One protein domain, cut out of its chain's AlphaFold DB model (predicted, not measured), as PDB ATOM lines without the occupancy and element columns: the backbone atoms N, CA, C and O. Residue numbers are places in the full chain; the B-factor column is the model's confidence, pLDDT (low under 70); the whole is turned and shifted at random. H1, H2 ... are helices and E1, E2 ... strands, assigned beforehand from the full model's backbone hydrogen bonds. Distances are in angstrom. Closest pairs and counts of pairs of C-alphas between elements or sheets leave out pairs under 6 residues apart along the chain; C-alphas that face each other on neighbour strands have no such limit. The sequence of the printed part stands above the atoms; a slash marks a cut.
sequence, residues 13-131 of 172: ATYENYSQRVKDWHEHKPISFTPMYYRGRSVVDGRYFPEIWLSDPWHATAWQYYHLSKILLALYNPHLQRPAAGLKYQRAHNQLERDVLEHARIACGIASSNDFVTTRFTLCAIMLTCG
ATOM      1  N   ALA A  13     248.449 267.810 213.646       92.25
ATOM      2  CA  ALA A  13     249.471 268.686 214.220       92.25
ATOM      3  C   ALA A  13     250.516 269.096 213.170       92.25
ATOM      4  O   ALA A  13     250.900 270.266 213.091       92.25
ATOM      5  N   THR A  14     250.933 268.154 212.322       91.31
ATOM      6  CA  THR A  14     251.818 268.423 211.184       91.31
ATOM      7  C   THR A  14     251.173 269.394 210.191       91.31
ATOM      8  O   THR A  14     251.823 270.342 209.743       91.31
ATOM      9  N   TYR A  15     249.894 269.198 209.865       92.56
ATOM     10  CA  TYR A  15     249.138 270.098 208.996       92.56
ATOM     11  C   TYR A  15     249.070 271.529 209.545       92.56
ATOM     12  O   TYR A  15     249.391 272.481 208.829       92.56
ATOM     13  N   GLU A  16     248.693 271.684 210.816       94.62
ATOM     14  CA  GLU A  16     248.584 272.992 211.468       94.62
ATOM     15  C   GLU A  16     249.940 273.699 211.537       94.62
ATOM     16  O   GLU A  16     250.029 274.896 211.268       94.62
ATOM     17  N   ASN A  17     251.026 272.961 211.794       95.50
ATOM     18  CA  ASN A  17     252.375 273.524 211.761       95.50
ATOM     19  C   ASN A  17     252.711 274.126 210.389       95.50
ATOM     20  O   ASN A  17     253.183 275.261 210.304       95.50
ATOM     21  N   TYR A  18     252.464 273.389 209.302       94.88
ATOM     22  CA  TYR A  18     252.741 273.888 207.956       94.88
ATOM     23  C   TYR A  18     251.829 275.051 207.568       94.88
ATOM     24  O   TYR A  18     252.312 276.025 206.989       94.88
ATOM     25  N   SER A  19     250.548 274.987 207.931       95.81
ATOM     26  CA  SER A  19     249.595 276.079 207.726       95.81
ATOM     27  C   SER A  19     250.044 277.357 208.426       95.81
ATOM     28  O   SER A  19     250.080 278.419 207.799       95.81
ATOM     29  N   GLN A  20     250.479 277.249 209.685       97.38
ATOM     30  CA  GLN A  20     250.993 278.381 210.446       97.38
ATOM     31  C   GLN A  20     252.261 278.955 209.808       97.38
ATOM     32  O   GLN A  20     252.338 280.155 209.588       97.38
ATOM     33  N   ARG A  21     253.217 278.117 209.392       97.44
ATOM     34  CA  ARG A  21     254.454 278.589 208.742       97.44
ATOM     35  C   ARG A  21     254.204 279.326 207.426       97.44
ATOM     36  O   ARG A  21     254.887 280.306 207.134       97.44
ATOM     37  N   VAL A  22     253.257 278.850 206.617       97.75
ATOM     38  CA  VAL A  22     252.868 279.508 205.357       97.75
ATOM     39  C   VAL A  22     252.211 280.859 205.638       97.75
ATOM     40  O   VAL A  22     252.498 281.835 204.942       97.75
ATOM     41  N   LYS A  23     251.367 280.930 206.674       97.38
ATOM     42  CA  LYS A  23     250.756 282.174 207.145       97.38
ATOM     43  C   LYS A  23     251.810 283.160 207.656       97.38
ATOM     44  O   LYS A  23     251.857 284.287 207.171       97.38
ATOM     45  N   ASP A  24     252.698 282.715 208.541       97.81
ATOM     46  CA  ASP A  24     253.761 283.537 209.123       97.81
ATOM     47  C   ASP A  24     254.662 284.125 208.038       97.81
ATOM     48  O   ASP A  24     254.952 285.318 208.059       97.81
ATOM     49  N   TRP A  25     255.064 283.315 207.053       97.31
ATOM     50  CA  TRP A  25     255.847 283.809 205.922       97.31
ATOM     51  C   TRP A  25     255.122 284.942 205.185       97.31
ATOM     52  O   TRP A  25     255.733 285.960 204.867       97.31
ATOM     53  N   HIS A  26     253.819 284.796 204.933       96.94
ATOM     54  CA  HIS A  26     253.055 285.801 204.203       96.94
ATOM     55  C   HIS A  26     252.881 287.101 204.992       96.94
ATOM     56  O   HIS A  26     252.924 288.177 204.394       96.94
ATOM     57  N   GLU A  27     252.695 287.015 206.308       96.81
ATOM     58  CA  GLU A  27     252.517 288.172 207.194       96.81
ATOM     59  C   GLU A  27     253.832 288.926 207.440       96.81
ATOM     60  O   GLU A  27     253.824 290.153 207.508       96.81
ATOM     61  N   HIS A  28     254.964 288.219 207.495       96.50
ATOM     62  CA  HIS A  28     256.270 288.794 207.847       96.50
ATOM     63  C   HIS A  28     257.205 289.020 206.649       96.50
ATOM     64  O   HIS A  28     258.357 289.419 206.836       96.50
ATOM     65  N   LYS A  29     256.753 288.761 205.414       95.25
ATOM     66  CA  LYS A  29     257.565 289.021 204.217       95.25
ATOM     67  C   LYS A  29     257.965 290.506 204.143       95.25
ATOM     68  O   LYS A  29     257.130 291.374 204.410       95.25
ATOM     69  N   PRO A  30     259.206 290.824 203.733       96.12
ATOM     70  CA  PRO A  30     259.622 292.205 203.520       96.12
ATOM     71  C   PRO A  30     258.732 292.930 202.505       96.12
ATOM     72  O   PRO A  30     258.215 292.321 201.567       96.12
ATOM     73  N   ILE A  31     258.626 294.255 202.632       94.25
ATOM     74  CA  ILE A  31     257.827 295.085 201.714       94.25
ATOM     75  C   ILE A  31     258.275 294.972 200.249       94.25
ATOM     76  O   ILE A  31     257.450 295.147 199.356       94.25
ATOM     77  N   SER A  32     259.537 294.605 199.994       93.50
ATOM     78  CA  SER A  32     260.070 294.355 198.646       93.50
ATOM     79  C   SER A  32     259.352 293.225 197.901       93.50
ATOM     80  O   SER A  32     259.408 293.168 196.681       93.50
ATOM     81  N   PHE A  33     258.638 292.345 198.611       94.44
ATOM     82  CA  PHE A  33     257.812 291.301 198.004       94.44
ATOM     83  C   PHE A  33     256.458 291.833 197.515       94.44
ATOM     84  O   PHE A  33     255.682 291.075 196.940       94.44
ATOM     85  N   THR A  34     256.125 293.102 197.743       94.88
ATOM     86  CA  THR A  34     254.883 293.691 197.227       94.88
ATOM     87  C   THR A  34     254.970 293.816 195.704       94.88
ATOM     88  O   THR A  34     255.969 294.340 195.210       94.88
ATOM     89  N   PRO A  35     253.955 293.366 194.939       96.25
ATOM     90  CA  PRO A  35     253.918 293.601 193.499       96.25
ATOM     91  C   PRO A  35     254.047 295.092 193.174       96.25
ATOM     92  O   PRO A  35     253.352 295.919 193.762       96.25
ATOM     93  N   MET A  36     254.905 295.427 192.210       96.69
ATOM     94  CA  MET A  36     255.025 296.791 191.675       96.69
ATOM     95  C   MET A  36     253.750 297.202 190.940       96.69
ATOM     96  O   MET A  36     253.385 298.374 190.907       96.69
ATOM     97  N   TYR A  37     253.073 296.218 190.350       97.25
ATOM     98  CA  TYR A  37     251.803 296.392 189.674       97.25
ATOM     99  C   TYR A  37     250.913 295.176 189.907       97.25
ATOM    100  O   TYR A  37     251.376 294.032 189.861       97.25
ATOM    101  N   TYR A  38     249.628 295.439 190.143       97.50
ATOM    102  CA  TYR A  38     248.597 294.420 190.248       97.50
ATOM    103  C   TYR A  38     247.362 294.849 189.464       97.50
ATOM    104  O   TYR A  38     246.811 295.929 189.693       97.50
ATOM    105  N   ARG A  39     246.881 293.966 188.591       97.38
ATOM    106  CA  ARG A  39     245.596 294.119 187.909       97.38
ATOM    107  C   ARG A  39     244.829 292.808 187.974       97.38
ATOM    108  O   ARG A  39     245.292 291.779 187.493       97.38
ATOM    109  N   GLY A  40     243.632 292.849 188.553       96.94
ATOM    110  CA  GLY A  40     242.804 291.658 188.731       96.94
ATOM    111  C   GLY A  40     242.360 291.019 187.410       96.94
ATOM    112  O   GLY A  40     242.254 291.698 186.382       96.94
ATOM    113  N   ARG A  41     242.070 289.713 187.471       94.56
ATOM    114  CA  ARG A  41     241.433 288.926 186.402       94.56
ATOM    115  C   ARG A  41     240.141 289.601 185.925       94.56
ATOM    116  O   ARG A  41     239.360 290.080 186.743       94.56
ATOM    117  N   SER A  42     239.893 289.590 184.617       95.12
ATOM    118  CA  SER A  42     238.651 290.070 184.004       95.12
ATOM    119  C   SER A  42     238.338 289.251 182.758       95.12
ATOM    120  O   SER A  42     238.946 289.447 181.708       95.12
ATOM    121  N   VAL A  43     237.372 288.336 182.867       91.81
ATOM    122  CA  VAL A  43     236.944 287.480 181.744       91.81
ATOM    123  C   VAL A  43     236.351 288.312 180.611       91.81
ATOM    124  O   VAL A  43     236.589 288.014 179.448       91.81
ATOM    125  N   VAL A  44     235.634 289.388 180.950       93.38
ATOM    126  CA  VAL A  44     235.031 290.304 179.968       93.38
ATOM    127  C   VAL A  44     236.104 290.963 179.096       93.38
ATOM    128  O   VAL A  44     235.891 291.141 177.903       93.38
ATOM    129  N   ASP A  45     237.277 291.248 179.667       92.56
ATOM    130  CA  ASP A  45     238.417 291.821 178.942       92.56
ATOM    131  C   ASP A  45     239.319 290.748 178.294       92.56
ATOM    132  O   ASP A  45     240.402 291.074 177.810       92.56
ATOM    133  N   GLY A  46     238.955 289.460 178.359       90.69
ATOM    134  CA  GLY A  46     239.811 288.348 177.924       90.69
ATOM    135  C   GLY A  46     241.048 288.113 178.803       90.69
ATOM    136  O   GLY A  46     241.964 287.393 178.412       90.69
ATOM    137  N   ARG A  47     241.103 288.711 180.000       94.25
ATOM    138  CA  ARG A  47     242.203 288.561 180.965       94.25
ATOM    139  C   ARG A  47     241.876 287.451 181.953       94.25
ATOM    140  O   ARG A  47     241.332 287.704 183.029       94.25
ATOM    141  N   TYR A  48     242.204 286.218 181.576       95.50
ATOM    142  CA  TYR A  48     241.908 285.001 182.346       95.50
ATOM    143  C   TYR A  48     242.754 284.833 183.614       95.50
ATOM    144  O   TYR A  48     242.314 284.192 184.569       95.50
ATOM    145  N   PHE A  49     243.924 285.471 183.669       96.62
ATOM    146  CA  PHE A  49     244.796 285.508 184.845       96.62
ATOM    147  C   PHE A  49     245.039 286.959 185.275       96.62
ATOM    148  O   PHE A  49     244.936 287.867 184.444       96.62
ATOM    149  N   PRO A  50     245.318 287.215 186.564       97.38
ATOM    150  CA  PRO A  50     245.724 288.542 187.009       97.38
ATOM    151  C   PRO A  50     247.095 288.919 186.435       97.38
ATOM    152  O   PRO A  50     247.945 288.058 186.222       97.38
ATOM    153  N   GLU A  51     247.331 290.215 186.253       96.56
ATOM    154  CA  GLU A  51     248.660 290.747 185.948       96.56
ATOM    155  C   GLU A  51     249.361 291.094 187.262       96.56
ATOM    156  O   GLU A  51     248.818 291.844 188.079       96.56
ATOM    157  N   ILE A  52     250.546 290.530 187.489       97.25
ATOM    158  CA  ILE A  52     251.280 290.647 188.756       97.25
ATOM    159  C   ILE A  52     252.756 290.858 188.452       97.25
ATOM    160  O   ILE A  52     253.467 289.910 188.133       97.25
ATOM    161  N   TRP A  53     253.228 292.094 188.570       96.00
ATOM    162  CA  TRP A  53     254.602 292.446 188.215       96.00
ATOM    163  C   TRP A  53     255.437 292.542 189.479       96.00
ATOM    164  O   TRP A  53     255.124 293.321 190.384       96.00
ATOM    165  N   LEU A  54     256.489 291.739 189.554       95.44
ATOM    166  CA  LEU A  54     257.380 291.659 190.705       95.44
ATOM    167  C   LEU A  54     258.755 292.180 190.310       95.44
ATOM    168  O   LEU A  54     259.170 292.052 189.163       95.44
ATOM    169  N   SER A  55     259.451 292.800 191.261       93.12
ATOM    170  CA  SER A  55     260.714 293.476 190.957       93.12
ATOM    171  C   SER A  55     261.827 292.511 190.556       93.12
ATOM    172  O   SER A  55     262.671 292.873 189.747       93.12
ATOM    173  N   ASP A  56     261.820 291.287 191.102       93.94
ATOM    174  CA  ASP A  56     262.939 290.355 190.979       93.94
ATOM    175  C   ASP A  56     262.491 288.883 190.888       93.94
ATOM    176  O   ASP A  56     261.450 288.509 191.454       93.94
ATOM    177  N   PRO A  57     263.311 288.001 190.274       92.25
ATOM    178  CA  PRO A  57     263.002 286.578 190.130       92.25
ATOM    179  C   PRO A  57     262.735 285.858 191.451       92.25
ATOM    180  O   PRO A  57     261.856 284.998 191.523       92.25
ATOM    181  N   TRP A  58     263.471 286.188 192.518       92.81
ATOM    182  CA  TRP A  58     263.283 285.549 193.825       92.81
ATOM    183  C   TRP A  58     261.959 285.951 194.479       92.81
ATOM    184  O   TRP A  58     261.332 285.104 195.116       92.81
ATOM    185  N   HIS A  59     261.483 287.186 194.278       95.31
ATOM    186  CA  HIS A  59     260.161 287.606 194.747       95.31
ATOM    187  C   HIS A  59     259.066 286.796 194.037       95.31
ATOM    188  O   HIS A  59     258.205 286.217 194.700       95.31
ATOM    189  N   ALA A  60     259.144 286.671 192.707       94.75
ATOM    190  CA  ALA A  60     258.210 285.869 191.910       94.75
ATOM    191  C   ALA A  60     258.212 284.389 192.293       94.75
ATOM    192  O   ALA A  60     257.155 283.788 192.496       94.75
ATOM    193  N   THR A  61     259.400 283.827 192.482       93.00
ATOM    194  CA  THR A  61     259.573 282.432 192.894       93.00
ATOM    195  C   THR A  61     258.951 282.192 194.269       93.00
ATOM    196  O   THR A  61     258.177 281.254 194.444       93.00
ATOM    197  N   ALA A  62     259.220 283.061 195.247       95.00
ATOM    198  CA  ALA A  62     258.674 282.918 196.591       95.00
ATOM    199  C   ALA A  62     257.140 283.017 196.620       95.00
ATOM    200  O   ALA A  62     256.492 282.219 197.297       95.00
ATOM    201  N   TRP A  63     256.549 283.926 195.838       96.31
ATOM    202  CA  TRP A  63     255.095 283.994 195.679       96.31
ATOM    203  C   TRP A  63     254.507 282.725 195.069       96.31
ATOM    204  O   TRP A  63     253.494 282.223 195.554       96.31
ATOM    205  N   GLN A  64     255.137 282.152 194.046       94.62
ATOM    206  CA  GLN A  64     254.652 280.893 193.486       94.62
ATOM    207  C   GLN A  64     254.787 279.721 194.459       94.62
ATOM    208  O   GLN A  64     253.870 278.907 194.538       94.62
ATOM    209  N   TYR A  65     255.864 279.646 195.246       95.19
ATOM    210  CA  TYR A  65     255.977 278.646 196.314       95.19
ATOM    211  C   TYR A  65     254.926 278.837 197.403       95.19
ATOM    212  O   TYR A  65     254.410 277.848 197.924       95.19
ATOM    213  N   TYR A  66     254.569 280.078 197.730       97.06
ATOM    214  CA  TYR A  66     253.457 280.361 198.627       97.06
ATOM    215  C   TYR A  66     252.137 279.822 198.070       97.06
ATOM    216  O   TYR A  66     251.457 279.061 198.755       97.06
ATOM    217  N   HIS A  67     251.807 280.126 196.812       97.44
ATOM    218  CA  HIS A  67     250.581 279.630 196.179       97.44
ATOM    219  C   HIS A  67     250.567 278.107 196.023       97.44
ATOM    220  O   HIS A  67     249.561 277.481 196.346       97.44
ATOM    221  N   LEU A  68     251.688 277.491 195.641       96.19
ATOM    222  CA  LEU A  68     251.832 276.034 195.634       96.19
ATOM    223  C   LEU A  68     251.616 275.447 197.035       96.19
ATOM    224  O   LEU A  68     250.900 274.463 197.186       96.19
ATOM    225  N   SER A  69     252.176 276.066 198.077       96.19
ATOM    226  CA  SER A  69     251.983 275.612 199.460       96.19
ATOM    227  C   SER A  69     250.518 275.711 199.885       96.19
ATOM    228  O   SER A  69     250.009 274.793 200.520       96.19
ATOM    229  N   LYS A  70     249.816 276.782 199.501       97.25
ATOM    230  CA  LYS A  70     248.378 276.932 199.748       97.25
ATOM    231  C   LYS A  70     247.550 275.870 199.026       97.25
ATOM    232  O   LYS A  70     246.649 275.316 199.645       97.25
ATOM    233  N   ILE A  71     247.881 275.549 197.774       96.31
ATOM    234  CA  ILE A  71     247.239 274.465 197.012       96.31
ATOM    235  C   ILE A  71     247.441 273.128 197.723       96.31
ATOM    236  O   ILE A  71     246.473 272.435 198.014       96.31
ATOM    237  N   LEU A  72     248.681 272.788 198.079       93.88
ATOM    238  CA  LEU A  72     248.985 271.534 198.771       93.88
ATOM    239  C   LEU A  72     248.275 271.449 200.130       93.88
ATOM    240  O   LEU A  72     247.683 270.426 200.453       93.88
ATOM    241  N   LEU A  73     248.265 272.525 200.917       93.69
ATOM    242  CA  LEU A  73     247.525 272.560 202.182       93.69
ATOM    243  C   LEU A  73     246.007 272.447 201.988       93.69
ATOM    244  O   LEU A  73     245.317 271.955 202.873       93.69
ATOM    245  N   ALA A  74     245.463 272.897 200.863       92.44
ATOM    246  CA  ALA A  74     244.051 272.697 200.573       92.44
ATOM    247  C   ALA A  74     243.771 271.221 200.230       92.44
ATOM    248  O   ALA A  74     242.874 270.613 200.812       92.44
ATOM    249  N   LEU A  75     244.587 270.624 199.354       90.06
ATOM    250  CA  LEU A  75     244.442 269.236 198.889       90.06
ATOM    251  C   LEU A  75     244.656 268.195 199.997       90.06
ATOM    252  O   LEU A  75     243.960 267.184 200.033       90.06
ATOM    253  N   TYR A  76     245.596 268.447 200.908       88.62
ATOM    254  CA  TYR A  76     245.969 267.524 201.984       88.62
ATOM    255  C   TYR A  76     245.405 267.938 203.351       88.62
ATOM    256  O   TYR A  76     245.991 267.607 204.382       88.62
ATOM    257  N   ASN A  77     244.295 268.680 203.381       88.56
ATOM    258  CA  ASN A  77     243.670 269.123 204.624       88.56
ATOM    259  C   ASN A  77     243.026 267.940 205.385       88.56
ATOM    260  O   ASN A  77     242.010 267.416 204.922       88.56
ATOM    261  N   PRO A  78     243.538 267.544 206.570       86.19
ATOM    262  CA  PRO A  78     243.003 266.417 207.337       86.19
ATOM    263  C   PRO A  78     241.632 266.707 207.968       86.19
ATOM    264  O   PRO A  78     240.953 265.781 208.410       86.19
ATOM    265  N   HIS A  79     241.208 267.975 208.011       82.94
ATOM    266  CA  HIS A  79     239.895 268.381 208.518       82.94
ATOM    267  C   HIS A  79     238.784 268.245 207.476       82.94
ATOM    268  O   HIS A  79     237.602 268.248 207.834       82.94
ATOM    269  N   LEU A  80     239.132 268.130 206.189       77.88
ATOM    270  CA  LEU A  80     238.153 267.803 205.161       77.88
ATOM    271  C   LEU A  80     237.702 266.358 205.379       77.88
ATOM    272  O   LEU A  80     238.485 265.414 205.289       77.88
ATOM    273  N   GLN A  81     236.423 266.193 205.718       63.28
ATOM    274  CA  GLN A  81     235.839 264.882 205.975       63.28
ATOM    275  C   GLN A  81     236.058 263.957 204.766       63.28
ATOM    276  O   GLN A  81     235.804 264.353 203.625       63.28
ATOM    277  N   ARG A  82     236.490 262.710 205.024       61.19
ATOM    278  CA  ARG A  82     236.491 261.615 204.033       61.19
ATOM    279  C   ARG A  82     235.132 261.545 203.324       61.19
ATOM    280  O   ARG A  82     234.135 261.898 203.956       61.19
ATOM    281  N   PRO A  83     235.074 261.084 202.058       57.41
ATOM    282  CA  PRO A  83     233.886 261.216 201.221       57.41
ATOM    283  C   PRO A  83     232.652 260.633 201.912       57.41
ATOM    284  O   PRO A  83     232.463 259.421 201.985       57.41
ATOM    285  N   ALA A  84     231.826 261.525 202.451       58.50
ATOM    286  CA  ALA A  84     230.535 261.229 203.038       58.50
ATOM    287  C   ALA A  84     229.490 261.874 202.131       58.50
ATOM    288  O   ALA A  84     229.583 263.059 201.809       58.50
ATOM    289  N   ALA A  85     228.505 261.100 201.680       66.31
ATOM    290  CA  ALA A  85     227.459 261.614 200.807       66.31
ATOM    291  C   ALA A  85     226.659 262.734 201.504       66.31
ATOM    292  O   ALA A  85     226.250 262.591 202.657       66.31
ATOM    293  N   GLY A  86     226.415 263.850 200.806       78.12
ATOM    294  CA  GLY A  86     225.516 264.910 201.272       78.12
ATOM    295  C   GLY A  86     225.907 266.330 200.854       78.12
ATOM    296  O   GLY A  86     227.022 266.604 200.414       78.12
ATOM    297  N   LEU A  87     224.977 267.271 201.049       81.56
ATOM    298  CA  LEU A  87     225.131 268.680 200.653       81.56
ATOM    299  C   LEU A  87     226.324 269.382 201.326       81.56
ATOM    300  O   LEU A  87     226.929 270.274 200.737       81.56
ATOM    301  N   LYS A  88     226.669 269.004 202.566       80.38
ATOM    302  CA  LYS A  88     227.826 269.575 203.280       80.38
ATOM    303  C   LYS A  88     229.147 269.205 202.604       80.38
ATOM    304  O   LYS A  88     229.998 270.071 202.447       80.38
ATOM    305  N   TYR A  89     229.274 267.954 202.164       80.50
ATOM    306  CA  TYR A  89     230.443 267.476 201.433       80.50
ATOM    307  C   TYR A  89     230.578 268.175 200.079       80.50
ATOM    308  O   TYR A  89     231.637 268.717 199.785       80.50
ATOM    309  N   GLN A  90     229.491 268.268 199.305       83.06
ATOM    310  CA  GLN A  90     229.500 268.993 198.026       83.06
ATOM    311  C   GLN A  90     229.934 270.454 198.193       83.06
ATOM    312  O   GLN A  90     230.755 270.948 197.429       83.06
ATOM    313  N   ARG A  91     229.434 271.150 199.223       85.81
ATOM    314  CA  ARG A  91     229.858 272.528 199.518       85.81
ATOM    315  C   ARG A  91     231.340 272.619 199.876       85.81
ATOM    316  O   ARG A  91     232.008 273.522 199.388       85.81
ATOM    317  N   ALA A  92     231.840 271.706 200.708       85.81
ATOM    318  CA  ALA A  92     233.251 271.671 201.081       85.81
ATOM    319  C   ALA A  92     234.152 271.389 199.867       85.81
ATOM    320  O   ALA A  92     235.164 272.061 199.692       85.81
ATOM    321  N   HIS A  93     233.749 270.458 198.999       87.00
ATOM    322  CA  HIS A  93     234.465 270.138 197.767       87.00
ATOM    323  C   HIS A  93     234.480 271.316 196.787       87.00
ATOM    324  O   HIS A  93     235.541 271.695 196.304       87.00
ATOM    325  N   ASN A  94     233.338 271.973 196.573       89.75
ATOM    326  CA  ASN A  94     233.268 273.158 195.715       89.75
ATOM    327  C   ASN A  94     234.114 274.317 196.265       89.75
ATOM    328  O   ASN A  94     234.695 275.077 195.498       89.75
ATOM    329  N   GLN A  95     234.174 274.483 197.592       91.06
ATOM    330  CA  GLN A  95     235.033 275.495 198.203       91.06
ATOM    331  C   GLN A  95     236.515 275.164 197.994       91.06
ATOM    332  O   GLN A  95     237.270 276.039 197.586       91.06
ATOM    333  N   LEU A  96     236.906 273.901 198.194       92.50
ATOM    334  CA  LEU A  96     238.257 273.417 197.906       92.50
ATOM    335  C   LEU A  96     238.648 273.681 196.444       92.50
ATOM    336  O   LEU A  96     239.710 274.245 196.191       92.50
ATOM    337  N   GLU A  97     237.792 273.299 195.494       93.81
ATOM    338  CA  GLU A  97     238.020 273.517 194.061       93.81
ATOM    339  C   GLU A  97     238.237 275.005 193.764       93.81
ATOM    340  O   GLU A  97     239.200 275.376 193.092       93.81
ATOM    341  N   ARG A  98     237.391 275.879 194.325       94.50
ATOM    342  CA  ARG A  98     237.525 277.332 194.163       94.50
ATOM    343  C   ARG A  98     238.848 277.862 194.708       94.50
ATOM    344  O   ARG A  98     239.518 278.597 193.987       94.50
ATOM    345  N   ASP A  99     239.226 277.481 195.926       94.69
ATOM    346  CA  ASP A  99     240.448 277.960 196.583       94.69
ATOM    347  C   ASP A  99     241.708 277.500 195.829       94.69
ATOM    348  O   ASP A  99     242.640 278.279 195.601       94.69
ATOM    349  N   VAL A 100     241.726 276.239 195.386       96.94
ATOM    350  CA  VAL A 100     242.823 275.671 194.589       96.94
ATOM    351  C   VAL A 100     242.947 276.393 193.250       96.94
ATOM    352  O   VAL A 100     244.041 276.842 192.893       96.94
ATOM    353  N   LEU A 101     241.839 276.558 192.523       97.38
ATOM    354  CA  LEU A 101     241.851 277.224 191.222       97.38
ATOM    355  C   LEU A 101     242.188 278.714 191.332       97.38
ATOM    356  O   LEU A 101     242.821 279.261 190.431       97.38
ATOM    357  N   GLU A 102     241.805 279.397 192.411       97.25
ATOM    358  CA  GLU A 102     242.210 280.785 192.652       97.25
ATOM    359  C   GLU A 102     243.734 280.907 192.769       97.25
ATOM    360  O   GLU A 102     244.354 281.710 192.068       97.25
ATOM    361  N   HIS A 103     244.364 280.063 193.588       98.06
ATOM    362  CA  HIS A 103     245.819 280.052 193.721       98.06
ATOM    363  C   HIS A 103     246.532 279.628 192.433       98.06
ATOM    364  O   HIS A 103     247.555 280.222 192.085       98.06
ATOM    365  N   ALA A 104     245.984 278.663 191.692       97.81
ATOM    366  CA  ALA A 104     246.531 278.249 190.403       97.81
ATOM    367  C   ALA A 104     246.475 279.386 189.368       97.81
ATOM    368  O   ALA A 104     247.472 279.659 188.702       97.81
ATOM    369  N   ARG A 105     245.357 280.123 189.288       97.88
ATOM    370  CA  ARG A 105     245.223 281.308 188.417       97.88
ATOM    371  C   ARG A 105     246.220 282.403 188.776       97.88
ATOM    372  O   ARG A 105     246.782 283.023 187.877       97.88
ATOM    373  N   ILE A 106     246.468 282.640 190.066       97.75
ATOM    374  CA  ILE A 106     247.494 283.598 190.503       97.75
ATOM    375  C   ILE A 106     248.888 283.134 190.065       97.75
ATOM    376  O   ILE A 106     249.666 283.943 189.565       97.75
ATOM    377  N   ALA A 107     249.201 281.841 190.186       96.94
ATOM    378  CA  ALA A 107     250.476 281.299 189.725       96.94
ATOM    379  C   ALA A 107     250.670 281.452 188.207       96.94
ATOM    380  O   ALA A 107     251.768 281.830 187.783       96.94
ATOM    381  N   CYS A 108     249.614 281.236 187.412       96.38
ATOM    382  CA  CYS A 108     249.602 281.546 185.980       96.38
ATOM    383  C   CYS A 108     249.857 283.037 185.733       96.38
ATOM    384  O   CYS A 108     250.697 283.372 184.906       96.38
ATOM    385  N   GLY A 109     249.205 283.922 186.493       96.69
ATOM    386  CA  GLY A 109     249.395 285.372 186.404       96.69
ATOM    387  C   GLY A 109     250.825 285.824 186.708       96.69
ATOM    388  O   GLY A 109     251.384 286.651 185.993       96.69
ATOM    389  N   ILE A 110     251.465 285.240 187.727       96.31
ATOM    390  CA  ILE A 110     252.882 285.496 188.028       96.31
ATOM    391  C   ILE A 110     253.767 285.020 186.871       96.31
ATOM    392  O   ILE A 110     254.666 285.745 186.454       96.31
ATOM    393  N   ALA A 111     253.523 283.820 186.342       93.62
ATOM    394  CA  ALA A 111     254.325 283.278 185.250       93.62
ATOM    395  C   ALA A 111     254.143 284.045 183.930       93.62
ATOM    396  O   ALA A 111     255.106 284.178 183.185       93.62
ATOM    397  N   SER A 112     252.947 284.570 183.645       93.06
ATOM    398  CA  SER A 112     252.677 285.335 182.421       93.06
ATOM    399  C   SER A 112     253.125 286.794 182.496       93.06
ATOM    400  O   SER A 112     253.415 287.393 181.467       93.06
ATOM    401  N   SER A 113     253.178 287.377 183.697       93.81
ATOM    402  CA  SER A 113     253.525 288.795 183.892       93.81
ATOM    403  C   SER A 113     255.020 289.045 184.080       93.81
ATOM    404  O   SER A 113     255.444 290.196 184.078       93.81
ATOM    405  N   ASN A 114     255.815 287.994 184.304       90.06
ATOM    406  CA  ASN A 114     257.236 288.117 184.608       90.06
ATOM    407  C   ASN A 114     258.055 287.196 183.704       90.06
ATOM    408  O   ASN A 114     257.820 285.988 183.670       90.06
ATOM    409  N   ASP A 115     259.081 287.743 183.055       83.56
ATOM    410  CA  ASP A 115     259.990 286.977 182.201       83.56
ATOM    411  C   ASP A 115     261.134 286.333 183.005       83.56
ATOM    412  O   ASP A 115     262.322 286.584 182.802       83.56
ATOM    413  N   PHE A 116     260.774 285.526 184.002       85.44
ATOM    414  CA  PHE A 116     261.737 284.829 184.850       85.44
ATOM    415  C   PHE A 116     261.647 283.326 184.614       85.44
ATOM    416  O   PHE A 116     260.606 282.714 184.828       85.44
ATOM    417  N   VAL A 117     262.755 282.685 184.241       80.31
ATOM    418  CA  VAL A 117     262.785 281.227 184.008       80.31
ATOM    419  C   VAL A 117     262.324 280.449 185.248       80.31
ATOM    420  O   VAL A 117     261.650 279.425 185.130       80.31
ATOM    421  N   THR A 118     262.623 280.959 186.448       81.50
ATOM    422  CA  THR A 118     262.238 280.323 187.712       81.50
ATOM    423  C   THR A 118     260.729 280.186 187.876       81.50
ATOM    424  O   THR A 118     260.278 279.172 188.409       81.50
ATOM    425  N   THR A 119     259.940 281.140 187.364       82.38
ATOM    426  CA  THR A 119     258.485 281.111 187.550       82.38
ATOM    427  C   THR A 119     257.811 280.000 186.746       82.38
ATOM    428  O   THR A 119     256.701 279.544 187.033       82.38
ATOM    429  N   ARG A 120     258.510 279.527 185.719       80.25
ATOM    430  CA  ARG A 120     258.011 278.552 184.762       80.25
ATOM    431  C   ARG A 120     258.151 277.122 185.285       80.25
ATOM    432  O   ARG A 120     257.253 276.306 185.073       80.25
ATOM    433  N   PHE A 121     259.217 276.825 186.035       82.56
ATOM    434  CA  PHE A 121     259.386 275.520 186.692       82.56
ATOM    435  C   PHE A 121     258.279 275.260 187.711       82.56
ATOM    436  O   PHE A 121     257.644 274.205 187.694       82.56
ATOM    437  N   THR A 122     258.018 276.236 188.581       87.69
ATOM    438  CA  THR A 122     256.990 276.092 189.612       87.69
ATOM    439  C   THR A 122     255.594 276.050 188.996       87.69
ATOM    440  O   THR A 122     254.763 275.274 189.464       87.69
ATOM    441  N   LEU A 123     255.348 276.783 187.900       91.75
ATOM    442  CA  LEU A 123     254.097 276.672 187.148       91.75
ATOM    443  C   LEU A 123     253.843 275.235 186.675       91.75
ATOM    444  O   LEU A 123     252.742 274.731 186.863       91.75
ATOM    445  N   CYS A 124     254.849 274.551 186.119       91.44
ATOM    446  CA  CYS A 124     254.696 273.165 185.661       91.44
ATOM    447  C   CYS A 124     254.264 272.233 186.802       91.44
ATOM    448  O   CYS A 124     253.340 271.441 186.635       91.44
ATOM    449  N   ALA A 125     254.892 272.362 187.975       91.56
ATOM    450  CA  ALA A 125     254.529 271.577 189.154       91.56
ATOM    451  C   ALA A 125     253.090 271.862 189.620       91.56
ATOM    452  O   ALA A 125     252.347 270.933 189.937       91.56
ATOM    453  N   ILE A 126     252.673 273.132 189.621       95.12
ATOM    454  CA  ILE A 126     251.305 273.531 189.982       95.12
ATOM    455  C   ILE A 126     250.296 272.960 188.977       95.12
ATOM    456  O   ILE A 126     249.294 272.375 189.380       95.12
ATOM    457  N   MET A 127     250.575 273.068 187.676       96.06
ATOM    458  CA  MET A 127     249.698 272.546 186.625       96.06
ATOM    459  C   MET A 127     249.569 271.021 186.674       96.06
ATOM    460  O   MET A 127     248.465 270.509 186.540       96.06
ATOM    461  N   LEU A 128     250.647 270.287 186.957       93.88
ATOM    462  CA  LEU A 128     250.562 268.838 187.180       93.88
ATOM    463  C   LEU A 128     249.755 268.472 188.433       93.88
ATOM    464  O   LEU A 128     249.161 267.402 188.486       93.88
ATOM    465  N   THR A 129     249.735 269.346 189.442       93.88
ATOM    466  CA  THR A 129     249.038 269.090 190.711       93.88
ATOM    467  C   THR A 129     247.532 269.327 190.599       93.88
ATOM    468  O   THR A 129     246.748 268.543 191.124       93.88
ATOM    469  N   CYS A 130     247.111 270.420 189.959       95.31
ATOM    470  CA  CYS A 130     245.702 270.833 189.950       95.31
ATOM    471  C   CYS A 130     245.217 271.431 188.622       95.31
ATOM    472  O   CYS A 130     244.098 271.933 188.549       95.31
ATOM    473  N   GLY A 131     246.031 271.415 187.565       95.69
ATOM    474  CA  GLY A 131     245.669 271.992 186.268       95.69
ATOM    475  C   GLY A 131     244.519 271.255 185.573       95.69
ATOM    476  O   GLY A 131     243.756 271.871 184.833       95.69
TER     477      GLY A 131
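This is residues 13 to 131 of the 172 residues of an uncharacterized protein of Cladophialophora psammophila CBS 110553 (UniProt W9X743). What is the shape? H2, H3 and H4 form an up-and-down bundle, each running against the one before; H1 packs on H2, and the small antiparallel hairpin of E1 and E2 packs through E2 on H3. What is printed? The printed part has 119 residues, mostly helix, in the order H1, E1, E2, H2, H3, H4; it is compact, radius of gyration of the C-alphas 15.5 A, spanning 46 by 37 by 23 A.

What does the first helix touch? H1, residues 13 to 28, touches residues 66 to 73 alone of H2, residues 57 to 75; the closest C-alphas, of Val 22 and Tyr 66, are 6.8 A apart. How do the strands pair? In the hairpin of E1, residues 37 to 39, and E2, residues 51 to 53, N 39 and O 51 are within hydrogen-bond range at 2.9 A. What follows? H3, residues 87 to 113, touches H2 at a shallow tilt of 13 degrees, opposite ways, a helical hairpin; their closest C-alphas, of Ile 71 and Val 100, are 5.2 A apart. H4, residues 117 to 131, touches H3, closest at the C-alphas of Thr 119 and Ala 111, 5.2 A; 9 of its 11 O i to N i+4 pairs are within hydrogen-bond range, and every such pair in H1, H2 and H3.

Where does H1 begin? C-alpha 13 is at (249.471, 268.686, 214.220). Where does H4 end? C-alpha 131 is at (245.669, 271.992, 186.268). Which helix is longest? H3, 38.6 A.

Which links are long? E1 to E2 and H2 to H3. Where is confidence low? Residues 81 to 85 have pLDDT under 70.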